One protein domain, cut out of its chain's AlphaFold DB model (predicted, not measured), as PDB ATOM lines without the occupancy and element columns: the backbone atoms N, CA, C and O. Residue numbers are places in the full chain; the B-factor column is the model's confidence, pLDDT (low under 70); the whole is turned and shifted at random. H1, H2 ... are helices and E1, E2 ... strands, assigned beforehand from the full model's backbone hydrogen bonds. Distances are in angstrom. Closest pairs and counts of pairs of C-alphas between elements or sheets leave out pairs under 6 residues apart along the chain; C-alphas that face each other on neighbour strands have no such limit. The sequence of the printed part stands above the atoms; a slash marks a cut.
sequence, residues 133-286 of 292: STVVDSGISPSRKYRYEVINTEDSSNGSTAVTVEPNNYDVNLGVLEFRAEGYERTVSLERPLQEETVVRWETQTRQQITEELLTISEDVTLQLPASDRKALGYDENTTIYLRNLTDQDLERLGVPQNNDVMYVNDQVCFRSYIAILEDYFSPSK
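What this domain is: This is residues 133 to 286 of the 292 residues of an uncharacterized protein of Ruminococcus sp (UniProt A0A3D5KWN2). Two twisted sheets, one of E1, E2, E3 and E5 and a smaller one of E6, E7 and E8, are partly face to face as a sandwich, their strands running nearly the same line. Short helices and loops gather at one end of the smaller sheet: H4 and residues 207 to 210 of H1 meet it, with H2 and H3 farther out, while residues 173 to 178, of which 178 belongs to E4, stick out as the tip of a thin arm. The 154 printed residues run E1 E2 E3 E4 E5 E6 H1 H2 H3 E7 E8 H4; both sheets are antiparallel, in the orders E1 E2 E3 E5 and E6 E7 E8. The class is mixed, helices and strands; the whole is compact, with a radius of gyration of the C-alphas of 17.3 A and spans of 49 by 41 by 28 A.

How they stand to each other: Look first at E1, residues 133 to 140, E2, residues 146 to 154, and E3, residues 160 to 167: a meander, each strand the antiparallel neighbour of the one before. Find N 136 and O 150 at 2.8 A, and N 151 and O 162 at 2.8 A. E5, residues 186 to 191, is the edge strand beside E3, with N 163 and O 189 at 2.9 A. Across the sandwich, two sheets face to face, find E6, residues 200 to 206, E7, residues 259 to 265, and E8, residues 268 to 272; N 203 and O 262 are 3.0 A apart, and in the hairpin of E7 and E8 N 263 and O 271 are 2.9 A apart. The closest C-alphas of E5 and E8 are those of Val 188 and Cys 270, 5.7 A. H4, residues 273 to 278, is on the smaller sheet and stands up from it at a height of 7.9 A. H1, residues 207 to 217, only grazes that sheet with residues 207 to 210. H3, residues 248 to 253, is close to H1 but not clearly touching, with the C-alphas of Gln 208 and Asp 248 closest at 7.9 A. H2, residues 227 to 232, touches no helix. E4, residues 178 to 181, pairs with no named strand. In the four helices every O i to N i+4 pair is within hydrogen-bond range.

Where its parts are: Find C-alpha 133 at (-19.780, -36.207, 15.267), where E1 begins its 20.1 A; it bends by 60 degrees at residue 136. E2 is 25.9 A long, E3 22.9 A, E7 19.8 A and H1 15.6 A. H4 ends at C-alpha 278, (-20.776, -23.022, 43.323).

The domain as a whole: The C-alphas of Ser 156 and Gly 234, the two farthest apart, are 51.7 A apart. The printed part has no cut, and the link from H2 to H3 is long. Residues 285 to 286 are under 70 in pLDDT.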
ATOM      1  N   SER A 133     -20.533 -37.178  14.487       71.06
ATOM      2  CA  SER A 133     -19.780 -36.207  15.267       71.06
ATOM      3  C   SER A 133     -18.285 -36.466  15.105       71.06
ATOM      4  O   SER A 133     -17.815 -37.604  15.125       71.06
ATOM      5  N   THR A 134     -17.525 -35.398  14.911       81.06
ATOM      6  CA  THR A 134     -16.066 -35.434  14.828       81.06
ATOM      7  C   THR A 134     -15.495 -34.442  15.824       81.06
ATOM      8  O   THR A 134     -15.955 -33.303  15.908       81.06
ATOM      9  N   VAL A 135     -14.506 -34.880  16.598       82.38
ATOM     10  CA  VAL A 135     -13.759 -33.994  17.492       82.38
ATOM     11  C   VAL A 135     -12.730 -33.248  16.645       82.38
ATOM     12  O   VAL A 135     -11.855 -33.866  16.040       82.38
ATOM     13  N   VAL A 136     -12.881 -31.929  16.558       85.56
ATOM     14  CA  VAL A 136     -12.054 -31.038  15.727       85.56
ATOM     15  C   VAL A 136     -10.864 -30.507  16.509       85.56
ATOM     16  O   VAL A 136      -9.746 -30.492  15.999       85.56
ATOM     17  N   ASP A 137     -11.105 -30.088  17.748       86.62
ATOM     18  CA  ASP A 137     -10.083 -29.590  18.659       86.62
ATOM     19  C   ASP A 137     -10.352 -30.100  20.075       86.62
ATOM     20  O   ASP A 137     -11.495 -30.367  20.451       86.62
ATOM     21  N   SER A 138      -9.292 -30.247  20.861       89.31
ATOM     22  CA  SER A 138      -9.389 -30.637  22.264       89.31
ATOM     23  C   SER A 138      -8.234 -30.048  23.056       89.31
ATOM     24  O   SER A 138      -7.114 -29.905  22.558       89.31
ATOM     25  N   GLY A 139      -8.482 -29.733  24.321       88.62
ATOM     26  CA  GLY A 139      -7.443 -29.188  25.178       88.62
ATOM     27  C   GLY A 139      -7.790 -29.229  26.653       88.62
ATOM     28  O   GLY A 139      -8.889 -29.591  27.070       88.62
ATOM     29  N   ILE A 140      -6.807 -28.862  27.471       91.50
ATOM     30  CA  ILE A 140      -6.885 -28.952  28.927       91.50
ATOM     31  C   ILE A 140      -6.738 -27.550  29.515       91.50
ATOM     32  O   ILE A 140      -5.898 -26.760  29.084       91.50
ATOM     33  N   SER A 141      -7.552 -27.255  30.525       90.88
ATOM     34  CA  SER A 141      -7.478 -26.012  31.298       90.88
ATOM     35  C   SER A 141      -6.107 -25.812  31.977       90.88
ATOM     36  O   SER A 141      -5.426 -26.789  32.312       90.88
ATOM     37  N   PRO A 142      -5.704 -24.563  32.278       89.50
ATOM     38  CA  PRO A 142      -4.459 -24.256  32.983       89.50
ATOM     39  C   PRO A 142      -4.331 -24.969  34.334       89.50
ATOM     40  O   PRO A 142      -3.253 -25.461  34.673       89.50
ATOM     41  N   SER A 143      -5.429 -25.089  35.090       86.69
ATOM     42  CA  SER A 143      -5.439 -25.833  36.358       86.69
ATOM     43  C   SER A 143      -5.412 -27.359  36.196       86.69
ATOM     44  O   SER A 143      -5.251 -28.075  37.188       86.69
ATOM     45  N   ARG A 144      -5.583 -27.867  34.967       88.00
ATOM     46  CA  ARG A 144      -5.756 -29.284  34.608       88.00
ATOM     47  C   ARG A 144      -6.981 -29.970  35.209       88.00
ATOM     48  O   ARG A 144      -7.092 -31.193  35.118       88.00
ATOM     49  N   LYS A 145      -7.900 -29.214  35.816       88.25
ATOM     50  CA  LYS A 145      -9.134 -29.761  36.398       88.25
ATOM     51  C   LYS A 145     -10.232 -29.990  35.372       88.25
ATOM     52  O   LYS A 145     -11.078 -30.843  35.601       88.25
ATOM     53  N   TYR A 146     -10.210 -29.252  34.270       90.62
ATOM     54  CA  TYR A 146     -11.194 -29.334  33.192       90.62
ATOM     55  C   TYR A 146     -10.504 -29.600  31.859       90.62
ATOM     56  O   TYR A 146      -9.367 -29.160  31.652       90.62
ATOM     57  N   ARG A 147     -11.210 -30.273  30.959       91.00
ATOM     58  CA  ARG A 147     -10.862 -30.414  29.546       91.00
ATOM     59  C   ARG A 147     -12.046 -29.973  28.691       91.00
ATOM     60  O   ARG A 147     -13.177 -29.929  29.177       91.00
ATOM     61  N   TYR A 148     -11.757 -29.578  27.463       91.94
ATOM     62  CA  TYR A 148     -12.771 -29.204  26.491       91.94
ATOM     63  C   TYR A 148     -12.585 -29.999  25.210       91.94
ATOM     64  O   TYR A 148     -11.455 -30.336  24.842       91.94
ATOM     65  N   GLU A 149     -13.695 -30.226  24.524       89.88
ATOM     66  CA  GLU A 149     -13.732 -30.808  23.192       89.88
ATOM     67  C   GLU A 149     -14.621 -29.937  22.297       89.88
ATOM     68  O   GLU A 149     -15.671 -29.435  22.710       89.88
ATOM     69  N   VAL A 150     -14.162 -29.699  21.071       89.38
ATOM     70  CA  VAL A 150     -14.929 -29.022  20.024       89.38
ATOM     71  C   VAL A 150     -15.431 -30.093  19.077       89.38
ATOM     72  O   VAL A 150     -14.650 -30.741  18.381       89.38
ATOM     73  N   ILE A 151     -16.742 -30.285  19.062       87.75
ATOM     74  CA  ILE A 151     -17.404 -31.363  18.344       87.75
ATOM     75  C   ILE A 151     -18.186 -30.763  17.181       87.75
ATOM     76  O   ILE A 151     -19.158 -30.027  17.373       87.75
ATOM     77  N   ASN A 152     -17.794 -31.121  15.962       86.50
ATOM     78  CA  ASN A 152     -18.559 -30.824  14.761       86.50
ATOM     79  C   ASN A 152     -19.500 -31.979  14.466       86.50
ATOM     80  O   ASN A 152     -19.072 -33.120  14.314       86.50
ATOM     81  N   THR A 153     -20.785 -31.670  14.370       84.25
ATOM     82  CA  THR A 153     -21.827 -32.633  14.029       84.25
ATOM     83  C   THR A 153     -22.362 -32.329  12.644       84.25
ATOM     84  O   THR A 153     -22.868 -31.232  12.408       84.25
ATOM     85  N   GLU A 154     -22.277 -33.299  11.740       80.94
ATOM     86  CA  GLU A 154     -22.909 -33.211  10.426       80.94
ATOM     87  C   GLU A 154     -24.380 -33.641  10.521       80.94
ATOM     88  O   GLU A 154     -24.693 -34.759  10.940       80.94
ATOM     89  N   ASP A 155     -25.294 -32.755  10.122       77.69
ATOM     90  CA  ASP A 155     -26.724 -33.042  10.025       77.69
ATOM     91  C   ASP A 155     -27.300 -32.557   8.682       77.69
ATOM     92  O   ASP A 155     -26.642 -31.882   7.887       77.69
ATOM     93  N   SER A 156     -28.561 -32.896   8.410       76.06
ATOM     94  CA  SER A 156     -29.269 -32.466   7.195       76.06
ATOM     95  C   SER A 156     -29.572 -30.957   7.139       76.06
ATOM     96  O   SER A 156     -30.166 -30.496   6.166       76.06
ATOM     97  N   SER A 157     -29.182 -30.195   8.165       78.19
ATOM     98  CA  SER A 157     -29.463 -28.770   8.376       78.19
ATOM     99  C   SER A 157     -28.188 -27.911   8.412       78.19
ATOM    100  O   SER A 157     -28.175 -26.860   9.052       78.19
ATOM    101  N   ASN A 158     -27.146 -28.313   7.669       78.00
ATOM    102  CA  ASN A 158     -25.822 -27.669   7.583       78.00
ATOM    103  C   ASN A 158     -24.926 -27.829   8.828       78.00
ATOM    104  O   ASN A 158     -23.946 -27.097   8.974       78.00
ATOM    105  N   GLY A 159     -25.232 -28.796   9.692       82.00
ATOM    106  CA  GLY A 159     -24.418 -29.179  10.838       82.00
ATOM    107  C   GLY A 159     -24.400 -28.167  11.984       82.00
ATOM    108  O   GLY A 159     -24.994 -27.085  11.929       82.00
ATOM    109  N   SER A 160     -23.704 -28.531  13.057       86.00
ATOM    110  CA  SER A 160     -23.486 -27.674  14.225       86.00
ATOM    111  C   SER A 160     -22.107 -27.877  14.825       86.00
ATOM    112  O   SER A 160     -21.611 -29.002  14.855       86.00
ATOM    113  N   THR A 161     -21.552 -26.807  15.383       87.31
ATOM    114  CA  THR A 161     -20.325 -26.851  16.178       87.31
ATOM    115  C   THR A 161     -20.684 -26.661  17.644       87.31
ATOM    116  O   THR A 161     -21.257 -25.640  18.028       87.31
ATOM    117  N   ALA A 162     -20.387 -27.668  18.459       88.69
ATOM    118  CA  ALA A 162     -20.605 -27.646  19.895       88.69
ATOM    119  C   ALA A 162     -19.258 -27.604  20.616       88.69
ATOM    120  O   ALA A 162     -18.357 -28.370  20.290       88.69
ATOM    121  N   VAL A 163     -19.130 -26.734  21.614       89.88
ATOM    122  CA  VAL A 163     -18.003 -26.767  22.551       89.88
ATOM    123  C   VAL A 163     -18.510 -27.351  23.852       89.88
ATOM    124  O   VAL A 163     -19.458 -26.822  24.449       89.88
ATOM    125  N   THR A 164     -17.889 -28.437  24.286       90.56
ATOM    126  CA  THR A 164     -18.259 -29.135  25.510       90.56
ATOM    127  C   THR A 164     -17.113 -29.107  26.508       90.56
ATOM    128  O   THR A 164     -15.939 -29.021  26.148       90.56
ATOM    129  N   VAL A 165     -17.466 -29.055  27.792       90.88
ATOM    130  CA  VAL A 165     -16.518 -29.018  28.907       90.88
ATOM    131  C   VAL A 165     -16.847 -30.149  29.858       90.88
ATOM    132  O   VAL A 165     -18.005 -30.350  30.228       90.88
ATOM    133  N   GLU A 166     -15.805 -30.841  30.293       89.62
ATOM    134  CA  GLU A 166     -15.903 -31.945  31.232       89.62
ATOM    135  C   GLU A 166     -14.746 -31.920  32.251       89.62
ATOM    136  O   GLU A 166     -13.675 -31.347  32.004       89.62
ATOM    137  N   PRO A 167     -14.958 -32.476  33.455       88.62
ATOM    138  CA  PRO A 167     -13.932 -32.581  34.479       88.62
ATOM    139  C   PRO A 167     -12.858 -33.595  34.072       88.62
ATOM    140  O   PRO A 167     -13.147 -34.725  33.698       88.62
ATOM    141  N   ASN A 168     -11.600 -33.200  34.228       88.25
ATOM    142  CA  ASN A 168     -10.416 -34.003  33.921       88.25
ATOM    143  C   ASN A 168      -9.819 -34.701  35.161       88.25
ATOM    144  O   ASN A 168      -8.830 -35.420  35.084       88.25
ATOM    145  N   ASN A 169     -10.376 -34.453  36.346       85.25
ATOM    146  CA  ASN A 169      -9.857 -34.959  37.620       85.25
ATOM    147  C   ASN A 169     -10.506 -36.271  38.089       85.25
ATOM    148  O   ASN A 169     -10.028 -36.846  39.066       85.25
ATOM    149  N   TYR A 170     -11.592 -36.712  37.452       83.50
ATOM    150  CA  TYR A 170     -12.299 -37.941  37.826       83.50
ATOM    151  C   TYR A 170     -11.788 -39.192  37.108       83.50
ATOM    152  O   TYR A 170     -12.176 -40.297  37.490       83.50
ATOM    153  N   ASP A 171     -10.910 -39.029  36.120       85.50
ATOM    154  CA  ASP A 171     -10.329 -40.141  35.375       85.50
ATOM    155  C   ASP A 171      -9.421 -41.000  36.262       85.50
ATOM    156  O   ASP A 171      -8.715 -40.511  37.150       85.50
ATOM    157  N   VAL A 172      -9.399 -42.304  35.990       85.25
ATOM    158  CA  VAL A 172      -8.548 -43.258  36.706       85.25
ATOM    159  C   VAL A 172      -7.463 -43.769  35.767       85.25
ATOM    160  O   VAL A 172      -7.743 -44.427  34.770       85.25
ATOM    161  N   ASN A 173      -6.200 -43.509  36.107       85.69
ATOM    162  CA  ASN A 173      -5.051 -43.970  35.330       85.69
ATOM    163  C   ASN A 173      -4.363 -45.158  36.027       85.69
ATOM    164  O   ASN A 173      -3.873 -45.033  37.152       85.69
ATOM    165  N   LEU A 174      -4.312 -46.311  35.353       80.69
ATOM    166  CA  LEU A 174      -3.629 -47.531  35.808       80.69
ATOM    167  C   LEU A 174      -2.318 -47.804  35.037       80.69
ATOM    168  O   LEU A 174      -1.806 -48.926  35.038       80.69
ATOM    169  N   GLY A 175      -1.772 -46.800  34.352       79.19
ATOM    170  CA  GLY A 175      -0.519 -46.825  33.596       79.19
ATOM    171  C   GLY A 175      -0.637 -47.449  32.204       79.19
ATOM    172  O   GLY A 175      -0.177 -46.864  31.229       79.19
ATOM    173  N   VAL A 176      -1.246 -48.634  32.099       81.50
ATOM    174  CA  VAL A 176      -1.508 -49.314  30.809       81.50
ATOM    175  C   VAL A 176      -2.948 -49.154  30.316       81.50
ATOM    176  O   VAL A 176      -3.230 -49.433  29.152       81.50
ATOM    177  N   LEU A 177      -3.840 -48.734  31.212       83.88
ATOM    178  CA  LEU A 177      -5.263 -48.510  30.986       83.88
ATOM    179  C   LEU A 177      -5.632 -47.158  31.582       83.88
ATOM    180  O   LEU A 177      -5.277 -46.883  32.733       83.88
ATOM    181  N   GLU A 178      -6.361 -46.362  30.818       86.56
ATOM    182  CA  GLU A 178      -6.946 -45.110  31.273       86.56
ATOM    183  C   GLU A 178      -8.467 -45.258  31.245       86.56
ATOM    184  O   GLU A 178      -9.041 -45.800  30.304       86.56
ATOM    185  N   PHE A 179      -9.113 -44.862  32.332       85.25
ATOM    186  CA  PHE A 179     -10.559 -44.892  32.481       85.25
ATOM    187  C   PHE A 179     -11.041 -43.448  32.491       85.25
ATOM    188  O   PHE A 179     -10.846 -42.745  33.487       85.25
ATOM    189  N   ARG A 180     -11.641 -43.011  31.384       85.81
ATOM    190  CA  ARG A 180     -12.210 -41.671  31.230       85.81
ATOM    191  C   ARG A 180     -13.607 -41.642  31.834       85.81
ATOM    192  O   ARG A 180     -14.422 -42.507  31.531       85.81
ATOM    193  N   ALA A 181     -13.880 -40.693  32.725       83.69
ATOM    194  CA  ALA A 181     -15.190 -40.600  33.368       83.69
ATOM    195  C   ALA A 181     -16.264 -40.131  32.371       83.69
ATOM    196  O   ALA A 181     -16.101 -39.079  31.758       83.69
ATOM    197  N   GLU A 182     -17.368 -40.873  32.245       76.56
ATOM    198  CA  GLU A 182     -18.466 -40.538  31.324       76.56
ATOM    199  C   GLU A 182     -19.627 -39.802  32.009       76.56
ATOM    200  O   GLU A 182     -19.839 -39.892  33.222       76.56
ATOM    201  N   GLY A 183     -20.431 -39.094  31.209       74.88
ATOM    202  CA  GLY A 183     -21.691 -38.474  31.643       74.88
ATOM    203  C   GLY A 183     -21.535 -37.175  32.440       74.88
ATOM    204  O   GLY A 183     -22.494 -36.702  33.048       74.88
ATOM    205  N   TYR A 184     -20.342 -36.579  32.424       80.88
ATOM    206  CA  TYR A 184     -20.085 -35.248  32.980       80.88
ATOM    207  C   TYR A 184     -20.031 -34.152  31.911       80.88
ATOM    208  O   TYR A 184     -19.759 -33.000  32.238       80.88
ATOM    209  N   GLU A 185     -20.286 -34.486  30.650       83.00
ATOM    210  CA  GLU A 185     -20.218 -33.542  29.542       83.00
ATOM    211  C   GLU A 185     -21.272 -32.431  29.674       83.00
ATOM    212  O   GLU A 185     -22.457 -32.667  29.937       83.00
ATOM    213  N   ARG A 186     -20.835 -31.182  29.489       85.38
ATOM    214  CA  ARG A 186     -21.709 -30.008  29.440       85.38
ATOM    215  C   ARG A 186     -21.422 -29.206  28.183       85.38
ATOM    216  O   ARG A 186     -20.322 -28.686  28.022       85.38
ATOM    217  N   THR A 187     -22.425 -29.036  27.328       88.25
ATOM    218  CA  THR A 187     -22.344 -28.113  26.190       88.25
ATOM    219  C   THR A 187     -22.408 -26.673  26.681       88.25
ATOM    220  O   THR A 187     -23.400 -26.264  27.282       88.25
ATOM    221  N   VAL A 188     -21.347 -25.906  26.434       87.75
ATOM    222  CA  VAL A 188     -21.239 -24.500  26.858       87.75
ATOM    223  C   VAL A 188     -21.466 -23.518  25.714       87.75
ATOM    224  O   VAL A 188     -21.878 -22.387  25.948       87.75
ATOM    225  N   SER A 189     -21.212 -23.951  24.481       87.50
ATOM    226  CA  SER A 189     -21.533 -23.202  23.271       87.50
ATOM    227  C   SER A 189     -22.070 -24.165  22.223       87.50
ATOM    228  O   SER A 189     -21.567 -25.279  22.084       87.50
ATOM    229  N   LEU A 190     -23.109 -23.738  21.513       88.06
ATOM    230  CA  LEU A 190     -23.688 -24.461  20.391       88.06
ATOM    231  C   LEU A 190     -23.988 -23.448  19.293       88.06
ATOM    232  O   LEU A 190     -24.918 -22.649  19.413       88.06
ATOM    233  N   GLU A 191     -23.211 -23.509  18.222       86.25
ATOM    234  CA  GLU A 191     -23.369 -22.637  17.068       86.25
ATOM    235  C   GLU A 191     -23.897 -23.419  15.861       86.25
ATOM    236  O   GLU A 191     -23.576 -24.592  15.641       86.25
ATOM    237  N   ARG A 192     -24.760 -22.749  15.093       83.31
ATOM    238  CA  ARG A 192     -25.316 -23.228  13.825       83.31
ATOM    239  C   ARG A 192     -25.246 -22.093  12.799       83.31
ATOM    240  O   ARG A 192     -25.702 -20.995  13.132       83.31
ATOM    241  N   PRO A 193     -24.772 -22.327  11.558       83.31
ATOM    242  CA  PRO A 193     -24.323 -23.601  10.967       83.31
ATOM    243  C   PRO A 193     -22.928 -24.040  11.459       83.31
ATOM    244  O   PRO A 193     -22.373 -23.416  12.359       83.31
ATOM    245  N   LEU A 194     -22.383 -25.122  10.892       81.88
ATOM    246  CA  LEU A 194     -21.039 -25.620  11.197       81.88
ATOM    247  C   LEU A 194     -19.966 -24.534  10.983       81.88
ATOM    248  O   LEU A 194     -19.918 -23.899   9.930       81.88
ATOM    249  N   GLN A 195     -19.115 -24.339  11.990       77.69
ATOM    250  CA  GLN A 195     -17.994 -23.403  11.953       77.69
ATOM    251  C   GLN A 195     -16.732 -24.113  11.448       77.69
ATOM    252  O   GLN A 195     -16.419 -25.226  11.880       77.69
ATOM    253  N   GLU A 196     -15.995 -23.466  10.540       71.06
ATOM    254  CA  GLU A 196     -14.722 -23.993  10.017       71.06
ATOM    255  C   GLU A 196     -13.572 -23.834  11.024       71.06
ATOM    256  O   GLU A 196     -12.701 -24.696  11.105       71.06
ATOM    257  N   GLU A 197     -13.586 -22.760  11.819       78.12
ATOM    258  CA  GLU A 197     -12.576 -22.478  12.838       78.12
ATOM    259  C   GLU A 197     -13.264 -21.959  14.105       78.12
ATOM    260  O   GLU A 197     -14.027 -20.996  14.067       78.12
ATOM    261  N   THR A 198     -13.023 -22.624  15.233       81.69
ATOM    262  CA  THR A 198     -13.504 -22.198  16.553       81.69
ATOM    263  C   THR A 198     -12.294 -21.974  17.439       81.69
ATOM    264  O   THR A 198     -11.548 -22.910  17.717       81.69
ATOM    265  N   VAL A 199     -12.086 -20.733  17.880       85.94
ATOM    266  CA  VAL A 199     -10.937 -20.395  18.726       85.94
ATOM    267  C   VAL A 199     -11.343 -20.547  20.184       85.94
ATOM    268  O   VAL A 199     -12.150 -19.767  20.699       85.94
ATOM    269  N   VAL A 200     -10.762 -21.546  20.849       88.62
ATOM    270  CA  VAL A 200     -10.931 -21.770  22.286       88.62
ATOM    271  C   VAL A 200      -9.711 -21.250  23.039       88.62
ATOM    272  O   VAL A 200      -8.567 -21.595  22.743       88.62
ATOM    273  N   ARG A 201      -9.958 -20.404  24.039       91.50
ATOM    274  CA  ARG A 201      -8.938 -19.792  24.898       91.50
ATOM    275  C   ARG A 201      -9.256 -20.075  26.356       91.50
ATOM    276  O   ARG A 201     -10.384 -19.875  26.798       91.50
ATOM    277  N   TRP A 202      -8.231 -20.433  27.122       91.81
ATOM    278  CA  TRP A 202      -8.307 -20.467  28.577       91.81
ATOM    279  C   TRP A 202      -7.513 -19.331  29.194       91.81
ATOM    280  O   TRP A 202      -6.367 -19.089  28.818       91.81
ATOM    281  N   GLU A 203      -8.097 -18.697  30.203       92.38
ATOM    282  CA  GLU A 203      -7.407 -17.738  31.052       92.38
ATOM    283  C   GLU A 203      -7.613 -18.093  32.521       92.38
ATOM    284  O   GLU A 203      -8.658 -18.610  32.924       92.38
ATOM    285  N   THR A 204      -6.597 -17.813  33.333       92.50
ATOM    286  CA  THR A 204      -6.699 -17.917  34.784       92.50
ATOM    287  C   THR A 204      -7.040 -16.547  35.346       92.50
ATOM    288  O   THR A 204      -6.260 -15.606  35.207       92.50
ATOM    289  N   GLN A 205      -8.185 -16.450  36.011       91.38
ATOM    290  CA  GLN A 205      -8.648 -15.230  36.657       91.38
ATOM    291  C   GLN A 205      -8.833 -15.432  38.158       91.38
ATOM    292  O   GLN A 205      -9.148 -16.525  38.638       91.38
ATOM    293  N   THR A 206      -8.648 -14.359  38.920       91.00
ATOM    294  CA  THR A 206      -8.867 -14.400  40.366       91.00
ATOM    295  C   THR A 206     -10.352 -14.337  40.702       91.00
ATOM    296  O   THR A 206     -11.170 -13.799  39.957       91.00
ATOM    297  N   ARG A 207     -10.709 -14.851  41.879       88.56
ATOM    298  CA  ARG A 207     -12.088 -14.833  42.377       88.56
ATOM    299  C   ARG A 207     -12.706 -13.429  42.415       88.56
ATOM    300  O   ARG A 207     -13.875 -13.256  42.075       88.56
ATOM    301  N   GLN A 208     -11.906 -12.444  42.819       86.12
ATOM    302  CA  GLN A 208     -12.320 -11.045  42.930       86.12
ATOM    303  C   GLN A 208     -12.636 -10.463  41.553       86.12
ATOM    304  O   GLN A 208     -13.729  -9.943  41.364       86.12
ATOM    305  N   GLN A 209     -11.747 -10.672  40.576       88.25
ATOM    306  CA  GLN A 209     -11.958 -10.242  39.190       88.25
ATOM    307  C   GLN A 209     -13.246 -10.829  38.605       88.25
ATOM    308  O   GLN A 209     -14.073 -10.086  38.091       88.25
ATOM    309  N   ILE A 210     -13.473 -12.138  38.761       86.12
ATOM    310  CA  ILE A 210     -14.688 -12.791  38.243       86.12
ATOM    311  C   ILE A 210     -15.947 -12.229  38.912       86.12
ATOM    312  O   ILE A 210     -16.961 -12.013  38.249       86.12
ATOM    313  N   THR A 211     -15.903 -12.001  40.225       86.69
ATOM    314  CA  THR A 211     -17.050 -11.461  40.967       86.69
ATOM    315  C   THR A 211     -17.368 -10.039  40.512       86.69
ATOM    316  O   THR A 211     -18.526  -9.731  40.241       86.69
ATOM    317  N   GLU A 212     -16.351  -9.190  40.366       87.62
ATOM    318  CA  GLU A 212     -16.494  -7.824  39.858       87.62
ATOM    319  C   GLU A 212     -17.029  -7.800  38.419       87.62
ATOM    320  O   GLU A 212     -17.954  -7.041  38.121       87.62
ATOM    321  N   GLU A 213     -16.521  -8.667  37.537       87.19
ATOM    322  CA  GLU A 213     -17.017  -8.813  36.164       87.19
ATOM    323  C   GLU A 213     -18.499  -9.214  36.134       87.19
ATOM    324  O   GLU A 213     -19.296  -8.595  35.427       87.19
ATOM    325  N   LEU A 214     -18.892 -10.225  36.918       86.50
ATOM    326  CA  LEU A 214     -20.276 -10.705  36.965       86.50
ATOM    327  C   LEU A 214     -21.233  -9.640  37.504       86.50
ATOM    328  O   LEU A 214     -22.303  -9.442  36.930       86.50
ATOM    329  N   LEU A 215     -20.838  -8.928  38.561       86.12
ATOM    330  CA  LEU A 215     -21.649  -7.863  39.152       86.12
ATOM    331  C   LEU A 215     -21.739  -6.622  38.255       86.12
ATOM    332  O   LEU A 215     -22.756  -5.936  38.275       86.12
ATOM    333  N   THR A 216     -20.722  -6.367  37.426       88.56
ATOM    334  CA  THR A 216     -20.766  -5.307  36.405       88.56
ATOM    335  C   THR A 216     -21.781  -5.630  35.304       88.56
ATOM    336  O   THR A 216     -22.442  -4.729  34.790       88.56
ATOM    337  N   ILE A 217     -21.924  -6.910  34.941       85.31
ATOM    338  CA  ILE A 217     -22.918  -7.361  33.956       85.31
ATOM    339  C   ILE A 217     -24.329  -7.318  34.560       85.31
ATOM    340  O   ILE A 217     -25.264  -6.845  33.913       85.31
ATOM    341  N   SER A 218     -24.499  -7.827  35.785       82.44
ATOM    342  CA  SER A 218     -25.772  -7.798  36.504       82.44
ATOM    343  C   SER A 218     -25.569  -7.890  38.016       82.44
ATOM    344  O   SER A 218     -24.929  -8.808  38.520       82.44
ATOM    345  N   GLU A 219     -26.196  -6.989  38.771       78.75
ATOM    346  CA  GLU A 219     -26.174  -7.047  40.240       78.75
ATOM    347  C   GLU A 219     -27.069  -8.161  40.817       78.75
ATOM    348  O   GLU A 219     -26.944  -8.512  41.992       78.75
ATOM    349  N   ASP A 220     -27.960  -8.732  40.001       81.56
ATOM    350  CA  ASP A 220     -28.949  -9.733  40.410       81.56
ATOM    351  C   ASP A 220     -28.561 -11.161  39.986       81.56
ATOM    352  O   ASP A 220     -29.422 -12.020  39.802       81.56
ATOM    353  N   VAL A 221     -27.260 -11.452  39.860       81.50
ATOM    354  CA  VAL A 221     -26.765 -12.814  39.589       81.50
ATOM    355  C   VAL A 221     -27.161 -13.750  40.737       81.50
ATOM    356  O   VAL A 221     -26.654 -13.637  41.857       81.50
ATOM    357  N   THR A 222     -28.075 -14.678  40.454       84.88
ATOM    358  CA  THR A 222     -28.535 -15.702  41.402       84.88
ATOM    359  C   THR A 222     -27.706 -16.973  41.281       84.88
ATOM    360  O   THR A 222     -27.390 -17.377  40.166       84.88
ATOM    361  N   LEU A 223     -27.425 -17.630  42.406       83.19
ATOM    362  CA  LEU A 223     -26.661 -18.877  42.463       83.19
ATOM    363  C   LEU A 223     -27.522 -20.045  42.939       83.19
ATOM    364  O   LEU A 223     -28.228 -19.950  43.948       83.19
ATOM    365  N   GLN A 224     -27.402 -21.182  42.257       83.56
ATOM    366  CA  GLN A 224     -28.031 -22.436  42.667       83.56
ATOM    367  C   GLN A 224     -27.092 -23.292  43.523       83.56
ATOM    368  O   GLN A 224     -26.576 -24.310  43.073       83.56
ATOM    369  N   LEU A 225     -26.912 -22.906  44.789       82.62
ATOM    370  CA  LEU A 225     -26.073 -23.673  45.721       82.62
ATOM    371  C   LEU A 225     -26.732 -25.003  46.149       82.62
ATOM    372  O   LEU A 225     -27.957 -25.022  46.338       82.62
ATOM    373  N   PRO A 226     -25.954 -26.076  46.391       82.62
ATOM    374  CA  PRO A 226     -26.424 -27.311  47.024       82.62
ATOM    375  C   PRO A 226     -27.042 -27.088  48.414       82.62
ATOM    376  O   PRO A 226     -26.666 -26.170  49.140       82.62
ATOM    377  N   ALA A 227     -27.961 -27.963  48.837       81.88
ATOM    378  CA  ALA A 227     -28.647 -27.834  50.132       81.88
ATOM    379  C   ALA A 227     -27.690 -27.866  51.344       81.88
ATOM    380  O   ALA A 227     -27.914 -27.159  52.329       81.88
ATOM    381  N   SER A 228     -26.603 -28.646  51.267       81.75
ATOM    382  CA  SER A 228     -25.537 -28.675  52.280       81.75
ATOM    383  C   SER A 228     -24.904 -27.303  52.483       81.75
ATOM    384  O   SER A 228     -24.701 -26.862  53.615       81.75
ATOM    385  N   ASP A 229     -24.653 -26.619  51.375       83.38
ATOM    386  CA  ASP A 229     -23.884 -25.387  51.305       83.38
ATOM    387  C   ASP A 229     -24.750 -24.197  51.719       83.38
ATOM    388  O   ASP A 229     -24.315 -23.343  52.493       83.38
ATOM    389  N   ARG A 230     -26.033 -24.207  51.325       83.75
ATOM    390  CA  ARG A 230     -27.045 -23.265  51.834       83.75
ATOM    391  C   ARG A 230     -27.123 -23.310  53.355       83.75
ATOM    392  O   ARG A 230     -27.061 -22.272  54.010       83.75
ATOM    393  N   LYS A 231     -27.190 -24.520  53.921       83.12
ATOM    394  CA  LYS A 231     -27.252 -24.723  55.371       83.12
ATOM    395  C   LYS A 231     -25.966 -24.285  56.072       83.12
ATOM    396  O   LYS A 231     -26.046 -23.702  57.151       83.12
ATOM    397  N   ALA A 232     -24.800 -24.537  55.473       82.69
ATOM    398  CA  ALA A 232     -23.512 -24.096  56.011       82.69
ATOM    399  C   ALA A 232     -23.410 -22.563  56.103       82.69
ATOM    400  O   ALA A 232     -22.808 -22.040  57.040       82.69
ATOM    401  N   LEU A 233     -24.050 -21.856  55.172       83.38
ATOM    402  CA  LEU A 233     -24.138 -20.396  55.149       83.38
ATOM    403  C   LEU A 233     -25.326 -19.829  55.950       83.38
ATOM    404  O   LEU A 233     -25.476 -18.614  56.050       83.38
ATOM    405  N   GLY A 234     -26.161 -20.685  56.546       82.19
ATOM    406  CA  GLY A 234     -27.312 -20.271  57.351       82.19
ATOM    407  C   GLY A 234     -28.530 -19.804  56.545       82.19
ATOM    408  O   GLY A 234     -29.413 -19.165  57.115       82.19
ATOM    409  N   TYR A 235     -28.597 -20.115  55.248       84.12
ATOM    410  CA  TYR A 235     -29.760 -19.830  54.406       84.12
ATOM    411  C   TYR A 235     -30.817 -20.936  54.498       84.12
ATOM    412  O   TYR A 235     -30.496 -22.116  54.653       84.12
ATOM    413  N   ASP A 236     -32.085 -20.541  54.364       81.12
ATOM    414  CA  ASP A 236     -33.219 -21.465  54.267       81.12
ATOM    415  C   ASP A 236     -33.332 -22.078  52.859       81.12
ATOM    416  O   ASP A 236     -32.886 -21.476  51.877       81.12
ATOM    417  N   GLU A 237     -33.953 -23.256  52.739       74.56
ATOM    418  CA  GLU A 237     -33.946 -24.065  51.506       74.56
ATOM    419  C   GLU A 237     -34.509 -23.322  50.284       74.56
ATOM    420  O   GLU A 237     -34.002 -23.505  49.178       74.56
ATOM    421  N   ASN A 238     -35.484 -22.428  50.476       76.94
ATOM    422  CA  ASN A 238     -36.166 -21.701  49.396       76.94
ATOM    423  C   ASN A 238     -35.652 -20.270  49.160       76.94
ATOM    424  O   ASN A 238     -36.233 -19.533  48.362       76.94
ATOM    425  N   THR A 239     -34.587 -19.845  49.845       82.50
ATOM    426  CA  THR A 239     -34.075 -18.475  49.701       82.50
ATOM    427  C   THR A 239     -33.255 -18.331  48.419       82.50
ATOM    428  O   THR A 239     -32.329 -19.103  48.177       82.50
ATOM    429  N   THR A 240     -33.555 -17.316  47.606       82.81
ATOM    430  CA  THR A 240     -32.713 -16.941  46.463       82.81
ATOM    431  C   THR A 240     -31.407 -16.326  46.962       82.81
ATOM    432  O   THR A 240     -31.415 -15.312  47.661       82.81
ATOM    433  N   ILE A 241     -30.281 -16.936  46.594       84.31
ATOM    434  CA  ILE A 241     -28.948 -16.475  46.989       84.31
ATOM    435  C   ILE A 241     -28.372 -15.644  45.851       84.31
ATOM    436  O   ILE A 241     -28.249 -16.122  44.724       84.31
ATOM    437  N   TYR A 242     -28.018 -14.400  46.158       85.50
ATOM    438  CA  TYR A 242     -27.367 -13.496  45.217       85.50
ATOM    439  C   TYR A 242     -25.860 -13.510  45.426       85.50
ATOM    440  O   TYR A 242     -25.396 -13.461  46.566       85.50
ATOM    441  N   LEU A 243     -25.104 -13.485  44.330       85.75
ATOM    442  CA  LEU A 243     -23.643 -13.442  44.371       85.75
ATOM    443  C   LEU A 243     -23.120 -12.236  45.174       85.75
ATOM    444  O   LEU A 243     -22.195 -12.391  45.962       85.75
ATOM    445  N   ARG A 244     -23.768 -11.066  45.060       85.19
ATOM    446  CA  ARG A 244     -23.410  -9.844  45.815       85.19
ATOM    447  C   ARG A 244     -23.466  -9.993  47.340       85.19
ATOM    448  O   ARG A 244     -22.876  -9.185  48.047       85.19
ATOM    449  N   ASN A 245     -24.196 -10.989  47.846       85.50
ATOM    450  CA  ASN A 245     -24.356 -11.214  49.283       85.50
ATOM    451  C   ASN A 245     -23.283 -12.151  49.859       85.50
ATOM    452  O   ASN A 245     -23.231 -12.311  51.076       85.50
ATOM    453  N   LEU A 246     -22.460 -12.784  49.017       85.56
ATOM    454  CA  LEU A 246     -21.418 -13.711  49.451       85.56
ATOM    455  C   LEU A 246     -20.092 -12.975  49.633       85.56
ATOM    456  O   LEU A 246     -19.641 -12.250  48.746       85.56
ATOM    457  N   THR A 247     -19.445 -13.181  50.780       86.12
ATOM    458  CA  THR A 247     -18.100 -12.649  51.017       86.12
ATOM    459  C   THR A 247     -17.029 -13.578  50.449       86.12
ATOM    460  O   THR A 247     -17.261 -14.766  50.224       86.12
ATOM    461  N   ASP A 248     -15.809 -13.069  50.284       84.88
ATOM    462  CA  ASP A 248     -14.666 -13.890  49.865       84.88
ATOM    463  C   ASP A 248     -14.399 -15.060  50.837       84.88
ATOM    464  O   ASP A 248     -14.045 -16.162  50.423       84.88
ATOM    465  N   GLN A 249     -14.663 -14.876  52.134       84.94
ATOM    466  CA  GLN A 249     -14.558 -15.967  53.111       84.94
ATOM    467  C   GLN A 249     -15.638 -17.035  52.908       84.94
ATOM    468  O   GLN A 249     -15.367 -18.222  53.086       84.94
ATOM    469  N   ASP A 250     -16.849 -16.639  52.520       86.12
ATOM    470  CA  ASP A 250     -17.930 -17.586  52.238       86.12
ATOM    471  C   ASP A 250     -17.611 -18.406  50.989       86.12
ATOM    472  O   ASP A 250     -17.731 -19.626  51.004       86.12
ATOM    473  N   LEU A 251     -17.097 -17.763  49.940       86.31
ATOM    474  CA  LEU A 251     -16.693 -18.439  48.707       86.31
ATOM    475  C   LEU A 251     -15.529 -19.416  48.926       86.31
ATOM    476  O   LEU A 251     -15.493 -20.487  48.321       86.31
ATOM    477  N   GLU A 252     -14.595 -19.084  49.820       86.69
ATOM    478  CA  GLU A 252     -13.531 -20.007  50.224       86.69
ATOM    479  C   GLU A 252     -14.086 -21.212  50.994       86.69
ATOM    480  O   GLU A 252     -13.688 -22.345  50.725       86.69
ATOM    481  N   ARG A 253     -15.057 -20.998  51.893       84.69
ATOM    482  CA  ARG A 253     -15.746 -22.088  52.607       84.69
ATOM    483  C   ARG A 253     -16.524 -23.009  51.670       84.69
ATOM    484  O   ARG A 253     -16.607 -24.200  51.947       84.69
ATOM    485  N   LEU A 254     -17.049 -22.473  50.569       85.06
ATOM    486  CA  LEU A 254     -17.705 -23.235  49.501       85.06
ATOM    487  C   LEU A 254     -16.716 -23.983  48.587       85.06
ATOM    488  O   LEU A 254     -17.130 -24.659  47.651       85.06
ATOM    489  N   GLY A 255     -15.404 -23.879  48.828       84.75
ATOM    490  CA  GLY A 255     -14.388 -24.627  48.084       84.75
ATOM    491  C   GLY A 255     -13.993 -24.009  46.742       84.75
ATOM    492  O   GLY A 255     -13.260 -24.634  45.971       84.75
ATOM    493  N   VAL A 256     -14.421 -22.777  46.454       88.00
ATOM    494  CA  VAL A 256     -13.966 -22.042  45.269       88.00
ATOM    495  C   VAL A 256     -12.484 -21.688  45.451       88.00
ATOM    496  O   VAL A 256     -12.129 -21.106  46.470       88.00
ATOM    497  N   PRO A 257     -11.572 -21.986  44.515       88.06
ATOM    498  CA  PRO A 257     -10.171 -21.582  44.635       88.06
ATOM    499  C   PRO A 257      -9.984 -20.066  44.426       88.06
ATOM    500  O   PRO A 257     -10.862 -19.368  43.916       88.06
ATOM    501  N   GLN A 258      -8.822 -19.535  44.824       88.19
ATOM    502  CA  GLN A 258      -8.489 -18.118  44.609       88.19
ATOM    503  C   GLN A 258      -8.262 -17.807  43.120       88.19
ATOM    504  O   GLN A 258      -8.677 -16.747  42.657       88.19
ATOM    505  N   ASN A 259      -7.686 -18.759  42.380       90.56
ATOM    506  CA  ASN A 259      -7.510 -18.725  40.928       90.56
ATOM    507  C   ASN A 259      -8.458 -19.726  40.268       90.56
ATOM    508  O   ASN A 259      -8.490 -20.893  40.662       90.56
ATOM    509  N   ASN A 260      -9.201 -19.269  39.269       91.56
ATOM    510  CA  ASN A 260     -10.230 -20.024  38.568       91.56
ATOM    511  C   ASN A 260      -9.961 -19.973  37.062       91.56
ATOM    512  O   ASN A 260      -9.488 -18.965  36.539       91.56
ATOM    513  N   ASP A 261     -10.290 -21.057  36.370       91.50
ATOM    514  CA  ASP A 261     -10.231 -21.110  34.914       91.50
ATOM    515  C   ASP A 261     -11.502 -20.514  34.306       91.50
ATOM    516  O   ASP A 261     -12.624 -20.846  34.725       91.50
ATOM    517  N   VAL A 262     -11.310 -19.666  33.302       92.75
ATOM    518  CA  VAL A 262     -12.353 -19.059  32.478       92.75
ATOM    519  C   VAL A 262     -12.091 -19.444  31.026       92.75
ATOM    520  O   VAL A 262     -10.974 -19.278  30.532       92.75
ATOM    521  N   MET A 263     -13.112 -19.983  30.360       92.00
ATOM    522  CA  MET A 263     -13.031 -20.376  28.956       92.00
ATOM    523  C   MET A 263     -13.735 -19.361  28.071       92.00
ATOM    524  O   MET A 263     -14.894 -18.997  28.313       92.00
ATOM    525  N   TYR A 264     -13.039 -18.987  27.007       91.25
ATOM    526  CA  TYR A 264     -13.533 -18.142  25.941       91.25
ATOM    527  C   TYR A 264     -13.698 -18.971  24.676       91.25
ATOM    528  O   TYR A 264     -12.773 -19.683  24.285       91.25
ATOM    529  N   VAL A 265     -14.849 -18.841  24.029       88.69
ATOM    530  CA  VAL A 265     -15.094 -19.352  22.680       88.69
ATOM    531  C   VAL A 265     -15.376 -18.134  21.813       88.69
ATOM    532  O   VAL A 265     -16.262 -17.350  22.147       88.69
ATOM    533  N   ASN A 266     -14.591 -17.925  20.754       87.38
ATOM    534  CA  ASN A 266     -14.747 -16.773  19.853       87.38
ATOM    535  C   ASN A 266     -14.798 -15.424  20.614       87.38
ATOM    536  O   ASN A 266     -15.678 -14.593  20.400       87.38
ATOM    537  N   ASP A 267     -13.871 -15.242  21.564       86.88
ATOM    538  CA  ASP A 267     -13.759 -14.086  22.474       86.88
ATOM    539  C   ASP A 267     -14.926 -13.861  23.459       86.88
ATOM    540  O   ASP A 267     -14.888 -12.915  24.249       86.88
ATOM    541  N   GLN A 268     -15.918 -14.751  23.512       87.69
ATOM    542  CA  GLN A 268     -17.017 -14.692  24.477       87.69
ATOM    543  C   GLN A 268     -16.799 -15.658  25.639       87.69
ATOM    544  O   GLN A 268     -16.374 -16.792  25.440       87.69
ATOM    545  N   VAL A 269     -17.109 -15.229  26.868       88.56
ATOM    546  CA  VAL A 269     -16.988 -16.108  28.040       88.56
ATOM    547  C   VAL A 269     -18.121 -17.131  28.045       88.56
ATOM    548  O   VAL A 269     -19.267 -16.777  28.323       88.56
ATOM    549  N   CYS A 270     -17.786 -18.399  27.815       86.44
ATOM    550  CA  CYS A 270     -18.756 -19.497  27.764       86.44
ATOM    551  C   CYS A 270     -18.712 -20.392  29.005       86.44
ATOM    552  O   CYS A 270     -19.702 -21.041  29.330       86.44
ATOM    553  N   PHE A 271     -17.595 -20.422  29.737       91.69
ATOM    554  CA  PHE A 271     -17.473 -21.242  30.942       91.69
ATOM    555  C   PHE A 271     -16.649 -20.549  32.022       91.69
ATOM    556  O   PHE A 271     -15.618 -19.937  31.750       91.69
ATOM    557  N   ARG A 272     -17.097 -20.681  33.273       91.62
ATOM    558  CA  ARG A 272     -16.385 -20.218  34.466       91.62
ATOM    559  C   ARG A 272     -16.368 -21.345  35.488       91.62
ATOM    560  O   ARG A 272     -17.416 -21.694  36.032       91.62
ATOM    561  N   SER A 273     -15.182 -21.859  35.807       88.62
ATOM    562  CA  SER A 273     -15.015 -22.869  36.867       88.62
ATOM    563  C   SER A 273     -15.544 -22.388  38.224       88.62
ATOM    564  O   SER A 273     -16.122 -23.171  38.971       88.62
ATOM    565  N   TYR A 274     -15.447 -21.081  38.484       88.31
ATOM    566  CA  TYR A 274     -16.046 -20.400  39.633       88.31
ATOM    567  C   TYR A 274     -17.536 -20.740  39.820       88.31
ATOM    568  O   TYR A 274     -17.949 -21.159  40.899       88.31
ATOM    569  N   ILE A 275     -18.336 -20.610  38.755       86.69
ATOM    570  CA  ILE A 275     -19.777 -20.906  38.792       86.69
ATOM    571  C   ILE A 275     -19.996 -22.419  38.849       86.69
ATOM    572  O   ILE A 275     -20.834 -22.889  39.611       86.69
ATOM    573  N   ALA A 276     -19.199 -23.187  38.100       86.19
ATOM    574  CA  ALA A 276     -19.318 -24.641  38.061       86.19
ATOM    575  C   ALA A 276     -19.122 -25.307  39.433       86.19
ATOM    576  O   ALA A 276     -19.758 -26.325  39.706       86.19
ATOM    577  N   ILE A 277     -18.262 -24.740  40.288       85.81
ATOM    578  CA  ILE A 277     -18.061 -25.193  41.672       85.81
ATOM    579  C   ILE A 277     -19.255 -24.799  42.541       85.81
ATOM    580  O   ILE A 277     -19.815 -25.654  43.218       85.81
ATOM    581  N   LEU A 278     -19.677 -23.530  42.493       85.19
ATOM    582  CA  LEU A 278     -20.776 -23.022  43.323       85.19
ATOM    583  C   LEU A 278     -22.104 -23.728  43.047       85.19
ATOM    584  O   LEU A 278     -22.862 -24.018  43.968       85.19
ATOM    585  N   GLU A 279     -22.392 -24.002  41.780       84.88
ATOM    586  CA  GLU A 279     -23.635 -24.654  41.367       84.88
ATOM    587  C   GLU A 279     -23.500 -26.175  41.236       84.88
ATOM    588  O   GLU A 279     -24.452 -26.858  40.844       84.88
ATOM    589  N   ASP A 280     -22.332 -26.719  41.588       82.75
ATOM    590  CA  ASP A 280     -22.024 -28.146  41.605       82.75
ATOM    591  C   ASP A 280     -22.428 -28.832  40.282       82.75
ATOM    592  O   ASP A 280     -23.276 -29.731  40.236       82.75
ATOM    593  N   TYR A 281     -21.897 -28.310  39.167       82.81
ATOM    594  CA  TYR A 281     -22.260 -28.713  37.795       82.81
ATOM    595  C   TYR A 281     -21.909 -30.160  37.473       82.81
ATOM    596  O   TYR A 281     -22.646 -30.819  36.731       82.81
ATOM    597  N   PHE A 282     -20.804 -30.631  38.042       81.69
ATOM    598  CA  PHE A 282     -20.218 -31.946  37.794       81.69
ATOM    599  C   PHE A 282     -20.342 -32.865  39.016       81.69
ATOM    600  O   PHE A 282     -19.501 -33.734  39.240       81.69
ATOM    601  N   SER A 283     -21.377 -32.652  39.831       75.94
ATOM    602  CA  SER A 283     -21.666 -33.481  40.999       75.94
ATOM    603  C   SER A 283     -21.979 -34.924  40.602       75.94
ATOM    604  O   SER A 283     -22.903 -35.131  39.805       75.94
ATOM    605  N   PRO A 284     -21.350 -35.935  41.227       70.75
ATOM    606  CA  PRO A 284     -21.728 -37.330  41.021       70.75
ATOM    607  C   PRO A 284     -23.194 -37.616  41.382       70.75
ATOM    608  O   PRO A 284     -23.809 -38.500  40.800       70.75
ATOM    609  N   SER A 285     -23.801 -36.861  42.311       64.50
ATOM    610  CA  SER A 285     -25.208 -37.068  42.698       64.50
ATOM    611  C   SER A 285     -26.217 -36.546  41.676       64.50
ATOM    612  O   SER A 285     -27.392 -36.896  41.747       64.50
ATOM    613  N   LYS A 286     -25.782 -35.676  40.757       61.84
ATOM    614  CA  LYS A 286     -26.604 -35.160  39.650       61.84
ATOM    615  C   LYS A 286     -26.399 -35.968  38.365       61.84
ATOM    616  O   LYS A 286     -26.993 -35.636  37.341       61.84
TER     617      LYS A 286